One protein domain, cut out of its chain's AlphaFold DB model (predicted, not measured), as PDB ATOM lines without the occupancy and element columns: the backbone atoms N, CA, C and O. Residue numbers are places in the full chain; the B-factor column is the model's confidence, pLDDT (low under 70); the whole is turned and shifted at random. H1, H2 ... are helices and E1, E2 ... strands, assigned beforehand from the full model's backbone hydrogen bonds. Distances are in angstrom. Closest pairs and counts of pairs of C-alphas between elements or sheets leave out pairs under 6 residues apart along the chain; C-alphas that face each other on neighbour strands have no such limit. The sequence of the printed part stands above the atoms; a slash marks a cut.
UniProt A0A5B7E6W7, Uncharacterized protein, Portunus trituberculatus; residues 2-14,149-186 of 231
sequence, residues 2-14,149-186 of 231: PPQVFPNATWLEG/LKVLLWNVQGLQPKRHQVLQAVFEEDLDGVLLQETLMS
ATOM      1  N   PRO A   2       2.596 -52.910 -45.035       41.38
ATOM      2  CA  PRO A   2       2.084 -54.063 -44.296       41.38
ATOM      3  C   PRO A   2       0.633 -53.802 -43.847       41.38
ATOM      4  O   PRO A   2       0.310 -52.649 -43.554       41.38
ATOM      5  N   PRO A   3      -0.233 -54.831 -43.806       48.28
ATOM      6  CA  PRO A   3      -1.609 -54.685 -43.336       48.28
ATOM      7  C   PRO A   3      -1.614 -54.226 -41.874       48.28
ATOM      8  O   PRO A   3      -0.939 -54.819 -41.028       48.28
ATOM      9  N   GLN A   4      -2.343 -53.148 -41.581       57.38
ATOM     10  CA  GLN A   4      -2.534 -52.685 -40.209       57.38
ATOM     11  C   GLN A   4      -3.475 -53.648 -39.486       57.38
ATOM     12  O   GLN A   4      -4.559 -53.971 -39.963       57.38
ATOM     13  N   VAL A   5      -3.044 -54.125 -38.321       68.56
ATOM     14  CA  VAL A   5      -3.861 -54.980 -37.461       68.56
ATOM     15  C   VAL A   5      -4.603 -54.073 -36.488       68.56
ATOM     16  O   VAL A   5      -3.968 -53.418 -35.665       68.56
ATOM     17  N   PHE A   6      -5.934 -54.041 -36.565       66.19
ATOM     18  CA  PHE A   6      -6.783 -53.400 -35.558       66.19
ATOM     19  C   PHE A   6      -7.072 -54.414 -34.440       66.19
ATOM     20  O   PHE A   6      -7.907 -55.305 -34.630       66.19
ATOM     21  N   PRO A   7      -6.383 -54.352 -33.284       69.06
ATOM     22  CA  PRO A   7      -6.634 -55.295 -32.203       69.06
ATOM     23  C   PRO A   7      -8.064 -55.116 -31.681       69.06
ATOM     24  O   PRO A   7      -8.533 -53.991 -31.513       69.06
ATOM     25  N   ASN A   8      -8.739 -56.235 -31.407       77.19
ATOM     26  CA  ASN A   8     -10.105 -56.277 -30.866       77.19
ATOM     27  C   ASN A   8     -11.162 -55.594 -31.752       77.19
ATOM     28  O   ASN A   8     -12.154 -55.056 -31.253       77.19
ATOM     29  N   ALA A   9     -10.948 -55.606 -33.067       72.25
ATOM     30  CA  ALA A   9     -11.935 -55.156 -34.032       72.25
ATOM     31  C   ALA A   9     -12.768 -56.330 -34.567       72.25
ATOM     32  O   ALA A   9     -12.251 -57.411 -34.846       72.25
ATOM     33  N   THR A  10     -14.070 -56.104 -34.709       79.50
ATOM     34  CA  THR A  10     -15.030 -57.043 -35.288       79.50
ATOM     35  C   THR A  10     -15.637 -56.429 -36.541       79.50
ATOM     36  O   THR A  10     -16.124 -55.297 -36.528       79.50
ATOM     37  N   TRP A  11     -15.620 -57.195 -37.627       73.69
ATOM     38  CA  TRP A  11     -16.209 -56.801 -38.900       73.69
ATOM     39  C   TRP A  11     -17.705 -57.076 -38.915       73.69
ATOM     40  O   TRP A  11     -18.141 -58.189 -38.625       73.69
ATOM     41  N   LEU A  12     -18.484 -56.065 -39.290       67.44
ATOM     42  CA  LEU A  12     -19.922 -56.179 -39.484       67.44
ATOM     43  C   LEU A  12     -20.235 -55.885 -40.954       67.44
ATOM     44  O   LEU A  12     -20.204 -54.735 -41.392       67.44
ATOM     45  N   GLU A  13     -20.541 -56.930 -41.724       71.94
ATOM     46  CA  GLU A  13     -21.025 -56.788 -43.100       71.94
ATOM     47  C   GLU A  13     -22.541 -57.000 -43.132       71.94
ATOM     48  O   GLU A  13     -23.054 -58.086 -42.852       71.94
ATOM     49  N   GLY A  14     -23.275 -55.941 -43.467       66.25
ATOM     50  CA  GLY A  14     -24.723 -55.971 -43.623       66.25
ATOM     51  C   GLY A  14     -25.115 -55.941 -45.095       66.25
ATOM     52  O   GLY A  14     -24.604 -55.139 -45.876       66.25
ATOM     53  N   LEU A 149     -23.047 -52.923 -46.918       83.75
ATOM     54  CA  LEU A 149     -22.635 -51.985 -45.888       83.75
ATOM     55  C   LEU A 149     -21.483 -52.613 -45.100       83.75
ATOM     56  O   LEU A 149     -21.653 -53.702 -44.543       83.75
ATOM     57  N   LYS A 150     -20.340 -51.934 -45.039       84.56
ATOM     58  CA  LYS A 150     -19.165 -52.316 -44.254       84.56
ATOM     59  C   LYS A 150     -19.055 -51.422 -43.028       84.56
ATOM     60  O   LYS A 150     -18.760 -50.232 -43.134       84.56
ATOM     61  N   VAL A 151     -19.258 -52.002 -41.851       85.50
ATOM     62  CA  VAL A 151     -19.094 -51.300 -40.577       85.50
ATOM     63  C   VAL A 151     -18.023 -51.999 -39.755       85.50
ATOM     64  O   VAL A 151     -18.041 -53.219 -39.592       85.50
ATOM     65  N   LEU A 152     -17.098 -51.220 -39.204       85.81
ATOM     66  CA  LEU A 152     -16.095 -51.717 -38.268       85.81
ATOM     67  C   LEU A 152     -16.545 -51.431 -36.836       85.81
ATOM     68  O   LEU A 152     -16.754 -50.277 -36.474       85.81
ATOM     69  N   LEU A 153     -16.659 -52.464 -36.006       87.00
ATOM     70  CA  LEU A 153     -16.818 -52.310 -34.562       87.00
ATOM     71  C   LEU A 153     -15.450 -52.470 -33.903       87.00
ATOM     72  O   LEU A 153     -14.839 -53.528 -34.009       87.00
ATOM     73  N   TRP A 154     -14.965 -51.444 -33.215       87.38
ATOM     74  CA  TRP A 154     -13.634 -51.437 -32.623       87.38
ATOM     75  C   TRP A 154     -13.700 -51.139 -31.124       87.38
ATOM     76  O   TRP A 154     -14.066 -50.039 -30.710       87.38
ATOM     77  N   ASN A 155     -13.328 -52.122 -30.302       86.94
ATOM     78  CA  ASN A 155     -13.145 -51.920 -28.869       86.94
ATOM     79  C   ASN A 155     -11.761 -51.320 -28.599       86.94
ATOM     80  O   ASN A 155     -10.738 -51.967 -28.827       86.94
ATOM     81  N   VAL A 156     -11.737 -50.080 -28.107       86.81
ATOM     82  CA  VAL A 156     -10.492 -49.347 -27.852       86.81
ATOM     83  C   VAL A 156      -9.989 -49.493 -26.417       86.81
ATOM     84  O   VAL A 156      -8.961 -48.908 -26.105       86.81
ATOM     85  N   GLN A 157     -10.646 -50.280 -25.555       88.88
ATOM     86  CA  GLN A 157     -10.167 -50.655 -24.210       88.88
ATOM     87  C   GLN A 157      -9.734 -49.467 -23.339       88.88
ATOM     88  O   GLN A 157      -8.672 -49.453 -22.718       88.88
ATOM     89  N   GLY A 158     -10.531 -48.410 -23.343       84.56
ATOM     90  CA  GLY A 158     -10.232 -47.182 -22.627       84.56
ATOM     91  C   GLY A 158      -9.218 -46.268 -23.322       84.56
ATOM     92  O   GLY A 158      -8.882 -45.207 -22.811       84.56
ATOM     93  N   LEU A 159      -8.722 -46.607 -24.505       82.94
ATOM     94  CA  LEU A 159      -7.833 -45.716 -25.241       82.94
ATOM     95  C   LEU A 159      -8.619 -44.566 -25.883       82.94
ATOM     96  O   LEU A 159      -9.815 -44.660 -26.173       82.94
ATOM     97  N   GLN A 160      -7.925 -43.451 -26.110       82.88
ATOM     98  CA  GLN A 160      -8.422 -42.337 -26.915       82.88
ATOM     99  C   GLN A 160      -7.794 -42.429 -28.312       82.88
ATOM    100  O   GLN A 160      -6.690 -41.910 -28.515       82.88
ATOM    101  N   PRO A 161      -8.441 -43.116 -29.274       78.62
ATOM    102  CA  PRO A 161      -7.911 -43.203 -30.626       78.62
ATOM    103  C   PRO A 161      -7.815 -41.799 -31.226       78.62
ATOM    104  O   PRO A 161      -8.731 -40.978 -31.115       78.62
ATOM    105  N   LYS A 162      -6.689 -41.495 -31.875       85.31
ATOM    106  CA  LYS A 162      -6.524 -40.192 -32.525       85.31
ATOM    107  C   LYS A 162      -7.430 -40.137 -33.752       85.31
ATOM    108  O   LYS A 162      -7.516 -41.103 -34.505       85.31
ATOM    109  N   ARG A 163      -8.036 -38.976 -34.022       82.06
ATOM    110  CA  ARG A 163      -8.943 -38.770 -35.172       82.06
ATOM    111  C   ARG A 163      -8.371 -39.293 -36.496       82.06
ATOM    112  O   ARG A 163      -9.092 -39.917 -37.263       82.06
ATOM    113  N   HIS A 164      -7.086 -39.058 -36.762       83.25
ATOM    114  CA  HIS A 164      -6.462 -39.521 -38.002       83.25
ATOM    115  C   HIS A 164      -6.378 -41.049 -38.100       83.25
ATOM    116  O   HIS A 164      -6.484 -41.553 -39.205       83.25
ATOM    117  N   GLN A 165      -6.252 -41.783 -36.987       84.56
ATOM    118  CA  GLN A 165      -6.220 -43.253 -36.990       84.56
ATOM    119  C   GLN A 165      -7.589 -43.827 -37.362       84.56
ATOM    120  O   GLN A 165      -7.679 -44.740 -38.174       84.56
ATOM    121  N   VAL A 166      -8.662 -43.245 -36.814       83.44
ATOM    122  CA  VAL A 166     -10.040 -43.644 -37.142       83.44
ATOM    123  C   VAL A 166     -10.361 -43.319 -38.600       83.44
ATOM    124  O   VAL A 166     -10.898 -44.157 -39.311       83.44
ATOM    125  N   LEU A 167      -9.993 -42.123 -39.073       83.25
ATOM    126  CA  LEU A 167     -10.193 -41.740 -40.473       83.25
ATOM    127  C   LEU A 167      -9.369 -42.602 -41.429       83.25
ATOM    128  O   LEU A 167      -9.873 -43.000 -42.470       83.25
ATOM    129  N   GLN A 168      -8.123 -42.909 -41.077       85.12
ATOM    130  CA  GLN A 168      -7.279 -43.793 -41.870       85.12
ATOM    131  C   GLN A 168      -7.907 -45.183 -41.991       85.12
ATOM    132  O   GLN A 168      -8.009 -45.677 -43.106       85.12
ATOM    133  N   ALA A 169      -8.426 -45.754 -40.898       80.31
ATOM    134  CA  ALA A 169      -9.163 -47.019 -40.941       80.31
ATOM    135  C   ALA A 169     -10.381 -46.955 -41.880       80.31
ATOM    136  O   ALA A 169     -10.606 -47.877 -42.653       80.31
ATOM    137  N   VAL A 170     -11.135 -45.850 -41.863       82.88
ATOM    138  CA  VAL A 170     -12.275 -45.640 -42.775       82.88
ATOM    139  C   VAL A 170     -11.835 -45.607 -44.238       82.88
ATOM    140  O   VAL A 170     -12.468 -46.240 -45.077       82.88
ATOM    141  N   PHE A 171     -10.771 -44.869 -44.553       83.56
ATOM    142  CA  PHE A 171     -10.343 -44.661 -45.936       83.56
ATOM    143  C   PHE A 171      -9.557 -45.833 -46.522       83.56
ATOM    144  O   PHE A 171      -9.724 -46.125 -47.702       83.56
ATOM    145  N   GLU A 172      -8.694 -46.481 -45.738       85.88
ATOM    146  CA  GLU A 172      -7.882 -47.605 -46.220       85.88
ATOM    147  C   GLU A 172      -8.735 -48.848 -46.476       85.88
ATOM    148  O   GLU A 172      -8.509 -49.550 -47.458       85.88
ATOM    149  N   GLU A 173      -9.751 -49.073 -45.642       82.38
ATOM    150  CA  GLU A 173     -10.612 -50.254 -45.728       82.38
ATOM    151  C   GLU A 173     -11.942 -50.001 -46.464       82.38
ATOM    152  O   GLU A 173     -12.774 -50.909 -46.588       82.38
ATOM    153  N   ASP A 174     -12.142 -48.779 -46.977       84.69
ATOM    154  CA  ASP A 174     -13.362 -48.365 -47.681       84.69
ATOM    155  C   ASP A 174     -14.622 -48.680 -46.849       84.69
ATOM    156  O   ASP A 174     -15.531 -49.389 -47.287       84.69
ATOM    157  N   LEU A 175     -14.615 -48.233 -45.587       84.69
ATOM    158  CA  LEU A 175     -15.698 -48.465 -44.629       84.69
ATOM    159  C   LEU A 175     -16.806 -47.432 -44.794       84.69
ATOM    160  O   LEU A 175     -16.547 -46.237 -44.925       84.69
ATOM    161  N   ASP A 176     -18.049 -47.873 -44.628       83.75
ATOM    162  CA  ASP A 176     -19.201 -46.976 -44.541       83.75
ATOM    163  C   ASP A 176     -19.340 -46.351 -43.144       83.75
ATOM    164  O   ASP A 176     -19.965 -45.302 -42.981       83.75
ATOM    165  N   GLY A 177     -18.755 -46.984 -42.119       83.19
ATOM    166  CA  GLY A 177     -18.776 -46.473 -40.753       83.19
ATOM    167  C   GLY A 177     -17.867 -47.223 -39.781       83.19
ATOM    168  O   GLY A 177     -17.465 -48.364 -40.010       83.19
ATOM    169  N   VAL A 178     -17.573 -46.569 -38.655       85.62
ATOM    170  CA  VAL A 178     -16.817 -47.137 -37.529       85.62
ATOM    171  C   VAL A 178     -17.579 -46.873 -36.233       85.62
ATOM    172  O   VAL A 178     -18.008 -45.751 -35.972       85.62
ATOM    173  N   LEU A 179     -17.727 -47.907 -35.412       84.50
ATOM    174  CA  LEU A 179     -18.316 -47.865 -34.081       84.50
ATOM    175  C   LEU A 179     -17.214 -48.126 -33.057       84.50
ATOM    176  O   LEU A 179     -16.585 -49.178 -33.085       84.50
ATOM    177  N   LEU A 180     -16.985 -47.184 -32.145       85.94
ATOM    178  CA  LEU A 180     -15.965 -47.317 -31.105       85.94
ATOM    179  C   LEU A 180     -16.604 -47.729 -29.769       85.94
ATOM    180  O   LEU A 180     -17.569 -47.105 -29.327       85.94
ATOM    181  N   GLN A 181     -16.059 -48.754 -29.113       84.81
ATOM    182  CA  GLN A 181     -16.482 -49.223 -27.786       84.81
ATOM    183  C   GLN A 181     -15.415 -48.944 -26.728       84.81
ATOM    184  O   GLN A 181     -14.230 -48.904 -27.039       84.81
ATOM    185  N   GLU A 182     -15.849 -48.768 -25.474       84.25
ATOM    186  CA  GLU A 182     -14.974 -48.501 -24.320       84.25
ATOM    187  C   GLU A 182     -14.048 -47.292 -24.515       84.25
ATOM    188  O   GLU A 182     -12.916 -47.274 -24.059       84.25
ATOM    189  N   THR A 183     -14.501 -46.244 -25.199       79.06
ATOM    190  CA  THR A 183     -13.673 -45.045 -25.375       79.06
ATOM    191  C   THR A 183     -13.617 -44.248 -24.065       79.06
ATOM    192  O   THR A 183     -14.676 -43.933 -23.518       79.06
ATOM    193  N   LEU A 184     -12.436 -43.813 -23.603       76.06
ATOM    194  CA  LEU A 184     -12.317 -42.826 -22.504       76.06
ATOM    195  C   LEU A 184     -12.590 -41.385 -22.973       76.06
ATOM    196  O   LEU A 184     -12.035 -40.423 -22.437       76.06
ATOM    197  N   MET A 185     -13.388 -41.201 -24.025       66.31
ATOM    198  CA  MET A 185     -13.609 -39.877 -24.588       66.31
ATOM    199  C   MET A 185     -14.668 -39.107 -23.803       66.31
ATOM    200  O   MET A 185     -15.708 -39.638 -23.414       66.31
ATOM    201  N   SER A 186     -14.382 -37.822 -23.586       55.72
ATOM    202  CA  SER A 186     -15.346 -36.858 -23.052       55.72
ATOM    203  C   SER A 186     -16.617 -36.853 -23.908       55.72
ATOM    204  O   SER A 186     -16.561 -37.108 -25.112       55.72
TER     205      SER A 186
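What this domain is: This is residues 2 to 14 and 149 to 186 of the 231 residues of an uncharacterized protein of Portunus trituberculatus (UniProt A0A5B7E6W7). A small sheet of three strands has one helix, H1, over one face, slantwise to the strands, and its other face is bare. Residues 2 to 8 lead into the edge strand E1. The printed part has 51 residues, with three named strands and one named helix in the order E1, E2, H1, E3. The sheet is mixed, in the order E1, E2, E3, and the class is mixed, helices and strands. The whole is compact, with a radius of gyration of the C-alphas of 10.6 A and spans of 28 by 25 by 17 A.

How they stand to each other: Edge strand E1, residues 9 to 14, is antiparallel to inner strand E2, residues 149 to 155, at 158 degrees; N 10 and O 153 are within hydrogen-bond range at 2.8 A. H1, residues 163 to 172, follows E2, and every O i to N i+4 pair in it is within hydrogen-bond range. Edge strand E3, residues 177 to 181, is parallel to E2 at 21 degrees, with N 154 and O 179 at 2.8 A, within hydrogen-bond range. E2, H1 and E3 form a strand-helix-strand unit, two parallel neighbour strands with a helix between, whose crossover is right-handed. H1 is on the sheet at a height of 10.4 A and lies over E3, at 41 degrees to it on the local plane. Its closest C-alpha pair with E3 is Val 170 and Gly 177, 6.9 A apart. E2 and H1 are near each other.

Where its parts are: E1 begins at C-alpha 9, (-11.935, -55.156, -34.032), and is 16.0 A long. E2 measures 19.5 A, H1 14.2 A and E3 13.5 A, ending at C-alpha 181, (-16.482, -49.223, -27.786).

The domain as a whole: The C-alphas of Pro 2 and Ser 186, the two farthest apart, are 32.4 A apart. Residues 15 to 148 are not printed; C-alphas 14 and 149 are 5.0 A apart across this cut. The link from E2 to H1 is short, and that from H1 to E3 is tight. Residues 2 to 7, 12, 14 and 185 to 186 have pLDDT under 70.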